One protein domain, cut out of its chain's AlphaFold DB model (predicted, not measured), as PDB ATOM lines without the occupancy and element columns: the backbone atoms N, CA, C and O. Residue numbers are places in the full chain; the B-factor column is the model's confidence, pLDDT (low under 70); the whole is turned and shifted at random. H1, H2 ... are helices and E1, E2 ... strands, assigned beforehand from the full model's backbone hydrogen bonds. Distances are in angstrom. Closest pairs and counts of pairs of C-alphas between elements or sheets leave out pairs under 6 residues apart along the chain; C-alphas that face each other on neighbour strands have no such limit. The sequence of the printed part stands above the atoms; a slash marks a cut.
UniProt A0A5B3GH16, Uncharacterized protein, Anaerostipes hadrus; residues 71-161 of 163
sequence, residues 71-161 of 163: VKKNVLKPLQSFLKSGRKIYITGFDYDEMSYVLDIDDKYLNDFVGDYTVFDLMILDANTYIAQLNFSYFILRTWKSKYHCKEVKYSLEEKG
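What this domain is: This is residues 71 to 161 of the 163 residues of an uncharacterized protein of Anaerostipes hadrus (UniProt A0A5B3GH16). A strongly twisted sheet of three strands, E1, E3 and E2, runs through the core, with a cluster of short helices, H1, H2 and H3, at one side, where H1 packs on the sheet. H4 follows E3 directly and grazes the sheet near E1, H5 lies farther out, and short paired stretches widen the sheet beyond both edges. The printed part has 91 residues with five named helices and three named strands, in the order H1 E1 H2 H3 E2 E3 H4 H5. The sheet's order is E1 E3 E2, mixed, and the class is mixed, helices and strands. The whole is compact, with a radius of gyration of the C-alphas of 12.0 A, and rounded, spanning 29 by 26 by 24 A.

Where its parts are: The printed part begins at Val 71, and H1 is residues 79 to 82, with C-alpha 79 at (-32.917, 20.154, 47.871). E1 is residues 88 to 94, 19.9 A long. H2 is residues 107 to 111 and H3 is residues 113 to 116. E2 is residues 118 to 124, 16.8 A long. E3 is residues 129 to 137, 22.0 A long, and bends by 55 degrees at residue 134. H4 is residues 138 to 147, 14.4 A long, beginning at (-32.278, 35.389, 52.997). H5 is residues 154 to 159, 8.8 A long, with C-alpha 159 at (-43.500, 39.433, 34.732).

How they stand to each other: E3 is the inner strand. It is parallel to E1 at 28 degrees, with N 90 and O 130 within hydrogen-bond range at 2.8 A. E3 and E2 form an antiparallel hairpin at 147 degrees, with N 131 and O 123 at 2.8 A. Residues 71 to 72 and 77 to 78 pair antiparallel with E2; residues 103 to 104 pair antiparallel with residues 90 to 91 of E1 and with residues 151 to 152. H1 is on the sheet at a height of 7.8 A. H1 touches H3, the closest C-alphas being those of Gln 80 and Gly 115, 4.4 A apart. H1 and H2 only just touch, with 3 pairs of C-alphas within 8 A, the closest being those of Gln 80 and Leu 110 at 6.6 A. H4 only grazes the sheet with residues 138 to 142; the closest C-alphas of E1 and H4 are those of Gly 93 and Tyr 138, 4.5 A apart. H4 and H5 are apart. Every O i to N i+4 pair is within hydrogen-bond range in H2 and H5, and 5 of 6 in H4; H1 and H3 are too short for such a pair, and their one O i to N i+3 pair is within range in H1 but not in H3.

The domain as a whole: The C-alphas farthest apart are those of Ser 85 and Tyr 96, 32.3 A. The printed part has no cut. The link from E1 to H2, residues 95 to 106, is long. The mean pLDDT of the printed part is 84.0, and residues 95 to 100 are under 70.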
ATOM      1  N   VAL A  71     -48.538  25.442  47.808       85.38
ATOM      2  CA  VAL A  71     -47.411  25.445  48.744       85.38
ATOM      3  C   VAL A  71     -47.471  24.180  49.582       85.38
ATOM      4  O   VAL A  71     -48.431  23.959  50.321       85.38
ATOM      5  N   LYS A  72     -46.427  23.358  49.486       87.06
ATOM      6  CA  LYS A  72     -46.211  22.214  50.371       87.06
ATOM      7  C   LYS A  72     -45.335  22.658  51.526       87.06
ATOM      8  O   LYS A  72     -44.191  23.041  51.303       87.06
ATOM      9  N   LYS A  73     -45.890  22.609  52.735       87.25
ATOM     10  CA  LYS A  73     -45.206  23.041  53.953       87.25
ATOM     11  C   LYS A  73     -44.479  21.897  54.647       87.25
ATOM     12  O   LYS A  73     -44.906  20.750  54.511       87.25
ATOM     13  N   ASN A  74     -43.454  22.219  55.434       84.38
ATOM     14  CA  ASN A  74     -42.738  21.267  56.299       84.38
ATOM     15  C   ASN A  74     -42.214  20.035  55.541       84.38
ATOM     16  O   ASN A  74     -42.351  18.892  55.976       84.38
ATOM     17  N   VAL A  75     -41.633  20.271  54.370       87.38
ATOM     18  CA  VAL A  75     -41.135  19.233  53.470       87.38
ATOM     19  C   VAL A  75     -39.956  18.478  54.086       87.38
ATOM     20  O   VAL A  75     -39.902  17.254  53.965       87.38
ATOM     21  N   LEU A  76     -39.039  19.201  54.741       88.50
ATOM     22  CA  LEU A  76     -37.886  18.693  55.498       88.50
ATOM     23  C   LEU A  76     -37.073  17.624  54.747       88.50
ATOM     24  O   LEU A  76     -36.763  16.558  55.278       88.50
ATOM     25  N   LYS A  77     -36.726  17.909  53.489       90.19
ATOM     26  CA  LYS A  77     -35.889  17.037  52.646       90.19
ATOM     27  C   LYS A  77     -34.752  17.824  52.002       90.19
ATOM     28  O   LYS A  77     -34.937  19.016  51.760       90.19
ATOM     29  N   PRO A  78     -33.619  17.182  51.666       90.44
ATOM     30  CA  PRO A  78     -32.554  17.833  50.908       90.44
ATOM     31  C   PRO A  78     -33.074  18.365  49.571       90.44
ATOM     32  O   PRO A  78     -33.889  17.706  48.910       90.44
ATOM     33  N   LEU A  79     -32.583  19.529  49.150       89.75
ATOM     34  CA  LEU A  79     -32.917  20.154  47.871       89.75
ATOM     35  C   LEU A  79     -32.682  19.209  46.689       89.75
ATOM     36  O   LEU A  79     -33.507  19.142  45.775       89.75
ATOM     37  N   GLN A  80     -31.618  18.409  46.758       89.12
ATOM     38  CA  GLN A  80     -31.258  17.434  45.734       89.12
ATOM     39  C   GLN A  80     -32.385  16.431  45.440       89.12
ATOM     40  O   GLN A  80     -32.572  16.022  44.298       89.12
ATOM     41  N   SER A  81     -33.211  16.094  46.439       89.56
ATOM     42  CA  SER A  81     -34.338  15.164  46.265       89.56
ATOM     43  C   SER A  81     -35.430  15.682  45.316       89.56
ATOM     44  O   SER A  81     -36.264  14.906  44.832       89.56
ATOM     45  N   PHE A  82     -35.426  16.987  45.029       88.00
ATOM     46  CA  PHE A  82     -36.366  17.636  44.120       88.00
ATOM     47  C   PHE A  82     -35.807  17.822  42.709       88.00
ATOM     48  O   PHE A  82     -36.614  18.002  41.789       88.00
ATOM     49  N   LEU A  83     -34.484  17.727  42.521       85.44
ATOM     50  CA  LEU A  83     -33.823  17.808  41.217       85.44
ATOM     51  C   LEU A  83     -34.258  16.613  40.367       85.44
ATOM     52  O   LEU A  83     -33.806  15.486  40.554       85.44
ATOM     53  N   LYS A  84     -35.180  16.840  39.430       82.81
ATOM     54  CA  LYS A  84     -35.523  15.847  38.407       82.81
ATOM     55  C   LYS A  84     -35.334  16.454  37.033       82.81
ATOM     56  O   LYS A  84     -35.567  17.646  36.843       82.81
ATOM     57  N   SER A  85     -34.985  15.603  36.073       80.31
ATOM     58  CA  SER A  85     -34.880  15.997  34.670       80.31
ATOM     59  C   SER A  85     -36.151  16.719  34.206       80.31
ATOM     60  O   SER A  85     -37.267  16.270  34.480       80.31
ATOM     61  N   GLY A  86     -35.970  17.867  33.550       79.81
ATOM     62  CA  GLY A  86     -37.055  18.713  33.049       79.81
ATOM     63  C   GLY A  86     -37.728  19.617  34.087       79.81
ATOM     64  O   GLY A  86     -38.675  20.316  33.731       79.81
ATOM     65  N   ARG A  87     -37.267  19.633  35.348       85.44
ATOM     66  CA  ARG A  87     -37.786  20.531  36.389       85.44
ATOM     67  C   ARG A  87     -36.837  21.691  36.638       85.44
ATOM     68  O   ARG A  87     -35.664  21.475  36.919       85.44
ATOM     69  N   LYS A  88     -37.362  22.913  36.603       89.94
ATOM     70  CA  LYS A  88     -36.647  24.108  37.038       89.94
ATOM     71  C   LYS A  88     -36.924  24.350  38.516       89.94
ATOM     72  O   LYS A  88     -38.081  24.444  38.927       89.94
ATOM     73  N   ILE A  89     -35.861  24.454  39.304       91.19
ATOM     74  CA  ILE A  89     -35.946  24.766  40.729       91.19
ATOM     75  C   ILE A  89     -35.254  26.094  40.967       91.19
ATOM     76  O   ILE A  89     -34.073  26.256  40.673       91.19
ATOM     77  N   TYR A  90     -36.012  27.034  41.505       92.19
ATOM     78  CA  TYR A  90     -35.482  28.246  42.098       92.19
ATOM     79  C   TYR A  90     -35.364  28.053  43.595       92.19
ATOM     80  O   TYR A  90     -36.087  27.246  44.181       92.19
ATOM     81  N   ILE A  91     -34.483  28.815  44.224       91.88
ATOM     82  CA  ILE A  91     -34.352  28.792  45.675       91.88
ATOM     83  C   ILE A  91     -34.671  30.150  46.273       91.88
ATOM     84  O   ILE A  91     -34.376  31.198  45.698       91.88
ATOM     85  N   THR A  92     -35.266  30.104  47.451       90.88
ATOM     86  CA  THR A  92     -35.502  31.259  48.308       90.88
ATOM     87  C   THR A  92     -35.141  30.888  49.742       90.88
ATOM     88  O   THR A  92     -34.917  29.719  50.061       90.88
ATOM     89  N   GLY A  93     -35.045  31.886  50.607       86.31
ATOM     90  CA  GLY A  93     -34.775  31.715  52.032       86.31
ATOM     91  C   GLY A  93     -35.975  32.153  52.838       86.31
ATOM     92  O   GLY A  93     -36.976  32.609  52.284       86.31
ATOM     93  N   PHE A  94     -35.869  32.055  54.155       79.81
ATOM     94  CA  PHE A  94     -36.826  32.733  55.013       79.81
ATOM     95  C   PHE A  94     -36.658  34.242  54.927       79.81
ATOM     96  O   PHE A  94     -35.540  34.763  55.029       79.81
ATOM     97  N   ASP A  95     -37.796  34.912  54.805       62.88
ATOM     98  CA  ASP A  95     -37.920  36.338  55.036       62.88
ATOM     99  C   ASP A  95     -39.153  36.607  55.914       62.88
ATOM    100  O   ASP A  95     -40.131  35.854  55.875       62.88
ATOM    101  N   TYR A  96     -39.051  37.634  56.755       53.28
ATOM    102  CA  TYR A  96     -40.125  38.105  57.635       53.28
ATOM    103  C   TYR A  96     -41.055  39.106  56.915       53.28
ATOM    104  O   TYR A  96     -42.138  39.379  57.427       53.28
ATOM    105  N   ASP A  97     -40.663  39.572  55.719       51.81
ATOM    106  CA  ASP A  97     -41.478  40.302  54.734       51.81
ATOM    107  C   ASP A  97     -41.591  39.500  53.411       51.81
ATOM    108  O   ASP A  97     -41.019  38.417  53.292       51.81
ATOM    109  N   GLU A  98     -42.372  39.978  52.428       59.78
ATOM    110  CA  GLU A  98     -42.618  39.313  51.125       59.78
ATOM    111  C   GLU A  98     -41.374  38.642  50.509       59.78
ATOM    112  O   GLU A  98     -40.271  39.165  50.624       59.78
ATOM    113  N   MET A  99     -41.554  37.542  49.749       66.00
ATOM    114  CA  MET A  99     -40.462  36.827  49.061       66.00
ATOM    115  C   MET A  99     -39.549  37.789  48.294       66.00
ATOM    116  O   MET A  99     -39.877  38.216  47.188       66.00
ATOM    117  N   SER A 100     -38.408  38.147  48.878       68.44
ATOM    118  CA  SER A 100     -37.558  39.230  48.380       68.44
ATOM    119  C   SER A 100     -36.392  38.723  47.531       68.44
ATOM    120  O   SER A 100     -35.906  39.462  46.681       68.44
ATOM    121  N   TYR A 101     -35.975  37.461  47.701       79.81
ATOM    122  CA  TYR A 101     -34.784  36.902  47.056       79.81
ATOM    123  C   TYR A 101     -35.028  35.507  46.471       79.81
ATOM    124  O   TYR A 101     -34.851  34.492  47.139       79.81
ATOM    125  N   VAL A 102     -35.395  35.459  45.188       89.81
ATOM    126  CA  VAL A 102     -35.508  34.204  44.431       89.81
ATOM    127  C   VAL A 102     -34.304  34.080  43.508       89.81
ATOM    128  O   VAL A 102     -34.114  34.924  42.629       89.81
ATOM    129  N   LEU A 103     -33.488  33.046  43.709       91.31
ATOM    130  CA  LEU A 103     -32.292  32.796  42.910       91.31
ATOM    131  C   LEU A 103     -32.488  31.638  41.937       91.31
ATOM    132  O   LEU A 103     -32.990  30.570  42.288       91.31
ATOM    133  N   ASP A 104     -32.012  31.862  40.720       91.81
ATOM    134  CA  ASP A 104     -31.693  30.829  39.751       91.81
ATOM    135  C   ASP A 104     -30.237  30.398  39.969       91.81
ATOM    136  O   ASP A 104     -29.307  31.193  39.774       91.81
ATOM    137  N   ILE A 105     -30.068  29.165  40.448       87.62
ATOM    138  CA  ILE A 105     -28.769  28.542  40.699       87.62
ATOM    139  C   ILE A 105     -28.488  27.516  39.605       87.62
ATOM    140  O   ILE A 105     -29.356  26.732  39.234       87.62
ATOM    141  N   ASP A 106     -27.250  27.535  39.116       83.50
ATOM    142  CA  ASP A 106     -26.726  26.565  38.159       83.50
ATOM    143  C   ASP A 106     -26.709  25.150  38.767       83.50
ATOM    144  O   ASP A 106     -26.244  24.948  39.893       83.50
ATOM    145  N   ASP A 107     -27.186  24.175  37.993       82.06
ATOM    146  CA  ASP A 107     -27.310  22.767  38.374       82.06
ATOM    147  C   ASP A 107     -26.005  22.175  38.922       82.06
ATOM    148  O   ASP A 107     -26.048  21.300  39.788       82.06
ATOM    149  N   LYS A 108     -24.836  22.672  38.492       83.88
ATOM    150  CA  LYS A 108     -23.547  22.220  39.043       83.88
ATOM    151  C   LYS A 108     -23.448  22.435  40.557       83.88
ATOM    152  O   LYS A 108     -23.014  21.542  41.268       83.88
ATOM    153  N   TYR A 109     -23.931  23.570  41.073       83.31
ATOM    154  CA  TYR A 109     -23.888  23.857  42.511       83.31
ATOM    155  C   TYR A 109     -24.942  23.061  43.282       83.31
ATOM    156  O   TYR A 109     -24.733  22.745  44.453       83.31
ATOM    157  N   LEU A 110     -26.059  22.734  42.621       82.19
ATOM    158  CA  LEU A 110     -27.143  21.915  43.166       82.19
ATOM    159  C   LEU A 110     -26.747  20.442  43.306       82.19
ATOM    160  O   LEU A 110     -27.238  19.774  44.209       82.19
ATOM    161  N   ASN A 111     -25.865  19.945  42.438       77.06
ATOM    162  CA  ASN A 111     -25.329  18.586  42.523       77.06
ATOM    163  C   ASN A 111     -24.173  18.444  43.525       77.06
ATOM    164  O   ASN A 111     -23.877  17.323  43.932       77.06
ATOM    165  N   ASP A 112     -23.563  19.564  43.921       75.69
ATOM    166  CA  ASP A 112     -22.520  19.635  44.943       75.69
ATOM    167  C   ASP A 112     -23.130  20.062  46.304       75.69
ATOM    168  O   ASP A 112     -24.118  19.505  46.772       75.69
ATOM    169  N   PHE A 113     -22.567  21.093  46.945       75.38
ATOM    170  CA  PHE A 113     -22.878  21.510  48.316       75.38
ATOM    171  C   PHE A 113     -24.274  22.127  48.512       75.38
ATOM    172  O   PHE A 113     -24.822  22.081  49.611       75.38
ATOM    173  N   VAL A 114     -24.871  22.747  47.486       82.00
ATOM    174  CA  VAL A 114     -26.178  23.413  47.656       82.00
ATOM    175  C   VAL A 114     -27.318  22.390  47.752       82.00
ATOM    176  O   VAL A 114     -28.326  22.650  48.412       82.00
ATOM    177  N   GLY A 115     -27.155  21.215  47.139       82.25
ATOM    178  CA  GLY A 115     -28.154  20.145  47.135       82.25
ATOM    179  C   GLY A 115     -28.480  19.579  48.517       82.25
ATOM    180  O   GLY A 115     -29.609  19.131  48.738       82.25
ATOM    181  N   ASP A 116     -27.533  19.655  49.450       85.56
ATOM    182  CA  ASP A 116     -27.667  19.109  50.805       85.56
ATOM    183  C   ASP A 116     -28.510  19.988  51.736       85.56
ATOM    184  O   ASP A 116     -28.938  19.544  52.803       85.56
ATOM    185  N   TYR A 117     -28.796  21.234  51.345       87.81
ATOM    186  CA  TYR A 117     -29.613  22.119  52.166       87.81
ATOM    187  C   TYR A 117     -31.055  21.628  52.265       87.81
ATOM    188  O   TYR A 117     -31.712  21.310  51.269       87.81
ATOM    189  N   THR A 118     -31.571  21.621  53.491       89.38
ATOM    190  CA  THR A 118     -32.940  21.206  53.785       89.38
ATOM    191  C   THR A 118     -33.946  22.219  53.249       89.38
ATOM    192  O   THR A 118     -33.929  23.392  53.624       89.38
ATOM    193  N   VAL A 119     -34.866  21.739  52.416       90.88
ATOM    194  CA  VAL A 119     -36.055  22.465  51.966       90.88
ATOM    195  C   VAL A 119     -37.096  22.440  53.076       90.88
ATOM    196  O   VAL A 119     -37.518  21.369  53.519       90.88
ATOM    197  N   PHE A 120     -37.511  23.622  53.512       89.44
ATOM    198  CA  PHE A 120     -38.576  23.809  54.483       89.44
ATOM    199  C   PHE A 120     -39.942  23.792  53.796       89.44
ATOM    200  O   PHE A 120     -40.735  22.889  54.050       89.44
ATOM    201  N   ASP A 121     -40.153  24.695  52.838       89.88
ATOM    202  CA  ASP A 121     -41.383  24.781  52.051       89.88
ATOM    203  C   ASP A 121     -41.069  24.660  50.554       89.88
ATOM    204  O   ASP A 121     -40.025  25.100  50.072       89.88
ATOM    205  N   LEU A 122     -41.982  24.055  49.796       90.62
ATOM    206  CA  LEU A 122     -41.878  23.923  48.344       90.62
ATOM    207  C   LEU A 122     -43.100  24.560  47.687       90.62
ATOM    208  O   LEU A 122     -44.219  24.062  47.828       90.62
ATOM    209  N   MET A 123     -42.880  25.636  46.938       90.88
ATOM    210  CA  MET A 123     -43.917  26.310  46.161       90.88
ATOM    211  C   MET A 123     -43.912  25.780  44.732       90.88
ATOM    212  O   MET A 123     -42.884  25.774  44.056       90.88
ATOM    213  N   ILE A 124     -45.068  25.322  44.274       89.56
ATOM    214  CA  ILE A 124     -45.289  24.788  42.935       89.56
ATOM    215  C   ILE A 124     -45.898  25.909  42.098       89.56
ATOM    216  O   ILE A 124     -47.064  26.264  42.290       89.56
ATOM    217  N   LEU A 125     -45.103  26.475  41.187       86.75
ATOM    218  CA  LEU A 125     -45.561  27.536  40.283       86.75
ATOM    219  C   LEU A 125     -46.305  26.929  39.083       86.75
ATOM    220  O   LEU A 125     -47.343  27.426  38.648       86.75
ATOM    221  N   ASP A 126     -45.785  25.814  38.560       84.56
ATOM    222  CA  ASP A 126     -46.450  24.957  37.578       84.56
ATOM    223  C   ASP A 126     -45.899  23.516  37.611       84.56
ATOM    224  O   ASP A 126     -45.157  23.139  38.515       84.56
ATOM    225  N   ALA A 127     -46.276  22.687  36.629       84.44
ATOM    226  CA  ALA A 127     -45.891  21.275  36.562       84.44
ATOM    227  C   ALA A 127     -44.369  21.034  36.594       84.44
ATOM    228  O   ALA A 127     -43.916  19.999  37.097       84.44
ATOM    229  N   ASN A 128     -43.580  21.983  36.083       87.00
ATOM    230  CA  ASN A 128     -42.137  21.839  35.912       87.00
ATOM    231  C   ASN A 128     -41.333  22.881  36.692       87.00
ATOM    232  O   ASN A 128     -40.116  22.746  36.761       87.00
ATOM    233  N   THR A 129     -41.973  23.879  37.292       89.56
ATOM    234  CA  THR A 129     -41.295  25.015  37.917       89.56
ATOM    235  C   THR A 129     -41.637  25.115  39.395       89.56
ATOM    236  O   THR A 129     -42.805  25.241  39.769       89.56
ATOM    237  N   TYR A 130     -40.601  25.108  40.232       91.19
ATOM    238  CA  TYR A 130     -40.722  25.133  41.686       91.19
ATOM    239  C   TYR A 130     -39.860  26.231  42.300       91.19
ATOM    240  O   TYR A 130     -38.807  26.573  41.762       91.19
ATOM    241  N   ILE A 131     -40.273  26.724  43.465       92.19
ATOM    242  CA  ILE A 131     -39.423  27.498  44.370       92.19
ATOM    243  C   ILE A 131     -39.256  26.687  45.653       92.19
ATOM    244  O   ILE A 131     -40.228  26.408  46.351       92.19
ATOM    245  N   ALA A 132     -38.024  26.294  45.951       92.25
ATOM    246  CA  ALA A 132     -37.655  25.640  47.192       92.25
ATOM    247  C   ALA A 132     -37.202  26.690  48.208       92.25
ATOM    248  O   ALA A 132     -36.201  27.381  48.011       92.25
ATOM    249  N   GLN A 133     -37.941  26.810  49.302       91.31
ATOM    250  CA  GLN A 133     -37.549  27.625  50.436       91.31
ATOM    251  C   GLN A 133     -36.621  26.819  51.329       91.31
ATOM    252  O   GLN A 133     -37.007  25.786  51.872       91.31
ATOM    253  N   LEU A 134     -35.383  27.273  51.461       90.38
ATOM    254  CA  LEU A 134     -34.370  26.597  52.254       90.38
ATOM    255  C   LEU A 134     -34.478  27.001  53.722       90.38
ATOM    256  O   LEU A 134     -34.910  28.110  54.040       90.38
ATOM    257  N   ASN A 135     -34.075  26.093  54.614       84.19
ATOM    258  CA  ASN A 135     -34.165  26.270  56.062       84.19
ATOM    259  C   ASN A 135     -33.084  27.227  56.615       84.19
ATOM    260  O   ASN A 135     -32.329  26.874  57.519       84.19
ATOM    261  N   PHE A 136     -32.935  28.406  56.008       80.88
ATOM    262  CA  PHE A 136     -31.970  29.428  56.397       80.88
ATOM    263  C   PHE A 136     -32.395  30.829  55.916       80.88
ATOM    264  O   PHE A 136     -33.296  30.981  55.089       80.88
ATOM    265  N   SER A 137     -31.758  31.874  56.449       79.94
ATOM    266  CA  SER A 137     -32.156  33.268  56.203       79.94
ATOM    267  C   SER A 137     -31.805  33.775  54.798       79.94
ATOM    268  O   SER A 137     -30.791  33.388  54.208       79.94
ATOM    269  N   TYR A 138     -32.581  34.734  54.279       78.19
ATOM    270  CA  TYR A 138     -32.278  35.389  52.997       78.19
ATOM    271  C   TYR A 138     -30.862  36.004  52.949       78.19
ATOM    272  O   TYR A 138     -30.276  36.130  51.871       78.19
ATOM    273  N   PHE A 139     -30.286  36.380  54.101       77.88
ATOM    274  CA  PHE A 139     -28.934  36.938  54.186       77.88
ATOM    275  C   PHE A 139     -27.894  35.976  53.602       77.88
ATOM    276  O   PHE A 139     -27.019  36.392  52.845       77.88
ATOM    277  N   ILE A 140     -28.043  34.675  53.868       81.31
ATOM    278  CA  ILE A 140     -27.166  33.642  53.311       81.31
ATOM    279  C   ILE A 140     -27.340  33.563  51.785       81.31
ATOM    280  O   ILE A 140     -26.338  33.555  51.071       81.31
ATOM    281  N   LEU A 141     -28.567  33.626  51.251       83.69
ATOM    282  CA  LEU A 141     -28.783  33.661  49.793       83.69
ATOM    283  C   LEU A 141     -28.146  34.880  49.121       83.69
ATOM    284  O   LEU A 141     -27.600  34.758  48.024       83.69
ATOM    285  N   ARG A 142     -28.145  36.052  49.765       83.31
ATOM    286  CA  ARG A 142     -27.457  37.233  49.212       83.31
ATOM    287  C   ARG A 142     -25.965  36.983  49.013       83.31
ATOM    288  O   ARG A 142     -25.411  37.398  47.997       83.31
ATOM    289  N   THR A 143     -25.324  36.259  49.931       83.12
ATOM    290  CA  THR A 143     -23.909  35.888  49.765       83.12
ATOM    291  C   THR A 143     -23.696  34.940  48.582       83.12
ATOM    292  O   THR A 143     -22.689  35.040  47.881       83.12
ATOM    293  N   TRP A 144     -24.668  34.070  48.296       85.31
ATOM    294  CA  TRP A 144     -24.593  33.097  47.204       85.31
ATOM    295  C   TRP A 144     -24.695  33.738  45.827       85.31
ATOM    296  O   TRP A 144     -23.995  33.306  44.914       85.31
ATOM    297  N   LYS A 145     -25.483  34.811  45.686       83.56
ATOM    298  CA  LYS A 145     -25.524  35.607  44.450       83.56
ATOM    299  C   LYS A 145     -24.126  36.044  44.008       83.56
ATOM    300  O   LYS A 145     -23.794  35.921  42.836       83.56
ATOM    301  N   SER A 146     -23.307  36.517  44.946       81.31
ATOM    302  CA  SER A 146     -21.928  36.926  44.661       81.31
ATOM    303  C   SER A 146     -20.999  35.720  44.480       81.31
ATOM    304  O   SER A 146     -20.291  35.631  43.483       81.31
ATOM    305  N   LYS A 147     -21.044  34.755  45.410       83.31
ATOM    306  CA  LYS A 147     -20.116  33.613  45.460       83.31
ATOM    307  C   LYS A 147     -20.260  32.639  44.287       83.31
ATOM    308  O   LYS A 147     -19.267  32.085  43.825       83.31
ATOM    309  N   TYR A 148     -21.487  32.401  43.841       82.06
ATOM    310  CA  TYR A 148     -21.811  31.416  42.805       82.06
ATOM    311  C   TYR A 148     -22.344  32.072  41.525       82.06
ATOM    312  O   TYR A 148     -22.801  31.377  40.621       82.06
ATOM    313  N   HIS A 149     -22.288  33.407  41.442       80.75
ATOM    314  CA  HIS A 149     -22.776  34.194  40.307       80.75
ATOM    315  C   HIS A 149     -24.236  33.886  39.924       80.75
ATOM    316  O   HIS A 149     -24.601  33.901  38.747       80.75
ATOM    317  N   CYS A 150     -25.079  33.600  40.920       85.69
ATOM    318  CA  CYS A 150     -26.488  33.278  40.701       85.69
ATOM    319  C   CYS A 150     -27.267  34.489  40.187       85.69
ATOM    320  O   CYS A 150     -26.974  35.638  40.533       85.69
ATOM    321  N   LYS A 151     -28.330  34.232  39.421       87.69
ATOM    322  CA  LYS A 151     -29.220  35.290  38.941       87.69
ATOM    323  C   LYS A 151     -30.402  35.448  39.888       87.69
ATOM    324  O   LYS A 151     -31.086  34.483  40.204       87.69
ATOM    325  N   GLU A 152     -30.670  36.677  40.306       89.44
ATOM    326  CA  GLU A 152     -31.911  37.015  41.001       89.44
ATOM    327  C   GLU A 152     -33.040  37.132  39.973       89.44
ATOM    328  O   GLU A 152     -32.913  37.861  38.988       89.44
ATOM    329  N   VAL A 153     -34.114  36.364  40.160       89.44
ATOM    330  CA  VAL A 153     -35.153  36.154  39.136       89.44
ATOM    331  C   VAL A 153     -36.565  36.504  39.593       89.44
ATOM    332  O   VAL A 153     -37.495  36.294  38.821       89.44
ATOM    333  N   LYS A 154     -36.738  37.080  40.792       86.19
ATOM    334  CA  LYS A 154     -38.051  37.485  41.327       86.19
ATOM    335  C   LYS A 154     -38.876  38.263  40.291       86.19
ATOM    336  O   LYS A 154     -39.919  37.777  39.864       86.19
ATOM    337  N   TYR A 155     -38.352  39.390  39.806       84.38
ATOM    338  CA  TYR A 155     -39.035  40.228  38.812       84.38
ATOM    339  C   TYR A 155     -39.379  39.470  37.524       84.38
ATOM    340  O   TYR A 155     -40.485  39.579  37.012       84.38
ATOM    341  N   SER A 156     -38.465  38.633  37.021       83.75
ATOM    342  CA  SER A 156     -38.717  37.840  35.812       83.75
ATOM    343  C   SER A 156     -39.803  36.776  36.001       83.75
ATOM    344  O   SER A 156     -40.410  36.353  35.019       83.75
ATOM    345  N   LEU A 157     -40.024  36.292  37.226       83.12
ATOM    346  CA  LEU A 157     -41.112  35.365  37.542       83.12
ATOM    347  C   LEU A 157     -42.449  36.100  37.696       83.12
ATOM    348  O   LEU A 157     -43.459  35.602  37.203       83.12
ATOM    349  N   GLU A 158     -42.441  37.291  38.296       83.94
ATOM    350  CA  GLU A 158     -43.611  38.177  38.391       83.94
ATOM    351  C   GLU A 158     -44.091  38.626  37.002       83.94
ATOM    352  O   GLU A 158     -45.268  38.482  36.680       83.94
ATOM    353  N   GLU A 159     -43.182  39.063  36.123       82.00
ATOM    354  CA  GLU A 159     -43.500  39.433  34.732       82.00
ATOM    355  C   GLU A 159     -44.126  38.276  33.939       82.00
ATOM    356  O   GLU A 159     -44.973  38.487  33.071       82.00
ATOM    357  N   LYS A 160     -43.728  37.036  34.245       79.75
ATOM    358  CA  LYS A 160     -44.280  35.819  33.629       79.75
ATOM    359  C   LYS A 160     -45.588  35.352  34.273       79.75
ATOM    360  O   LYS A 160     -46.148  34.352  33.820       79.75
ATOM    361  N   GLY A 161     -46.067  36.026  35.321       78.88
ATOM    362  CA  GLY A 161     -47.258  35.634  36.077       78.88
ATOM    363  C   GLY A 161     -47.105  34.301  36.816       78.88
ATOM    364  O   GLY A 161     -48.092  33.590  37.006       78.88
TER     365      GLY A 161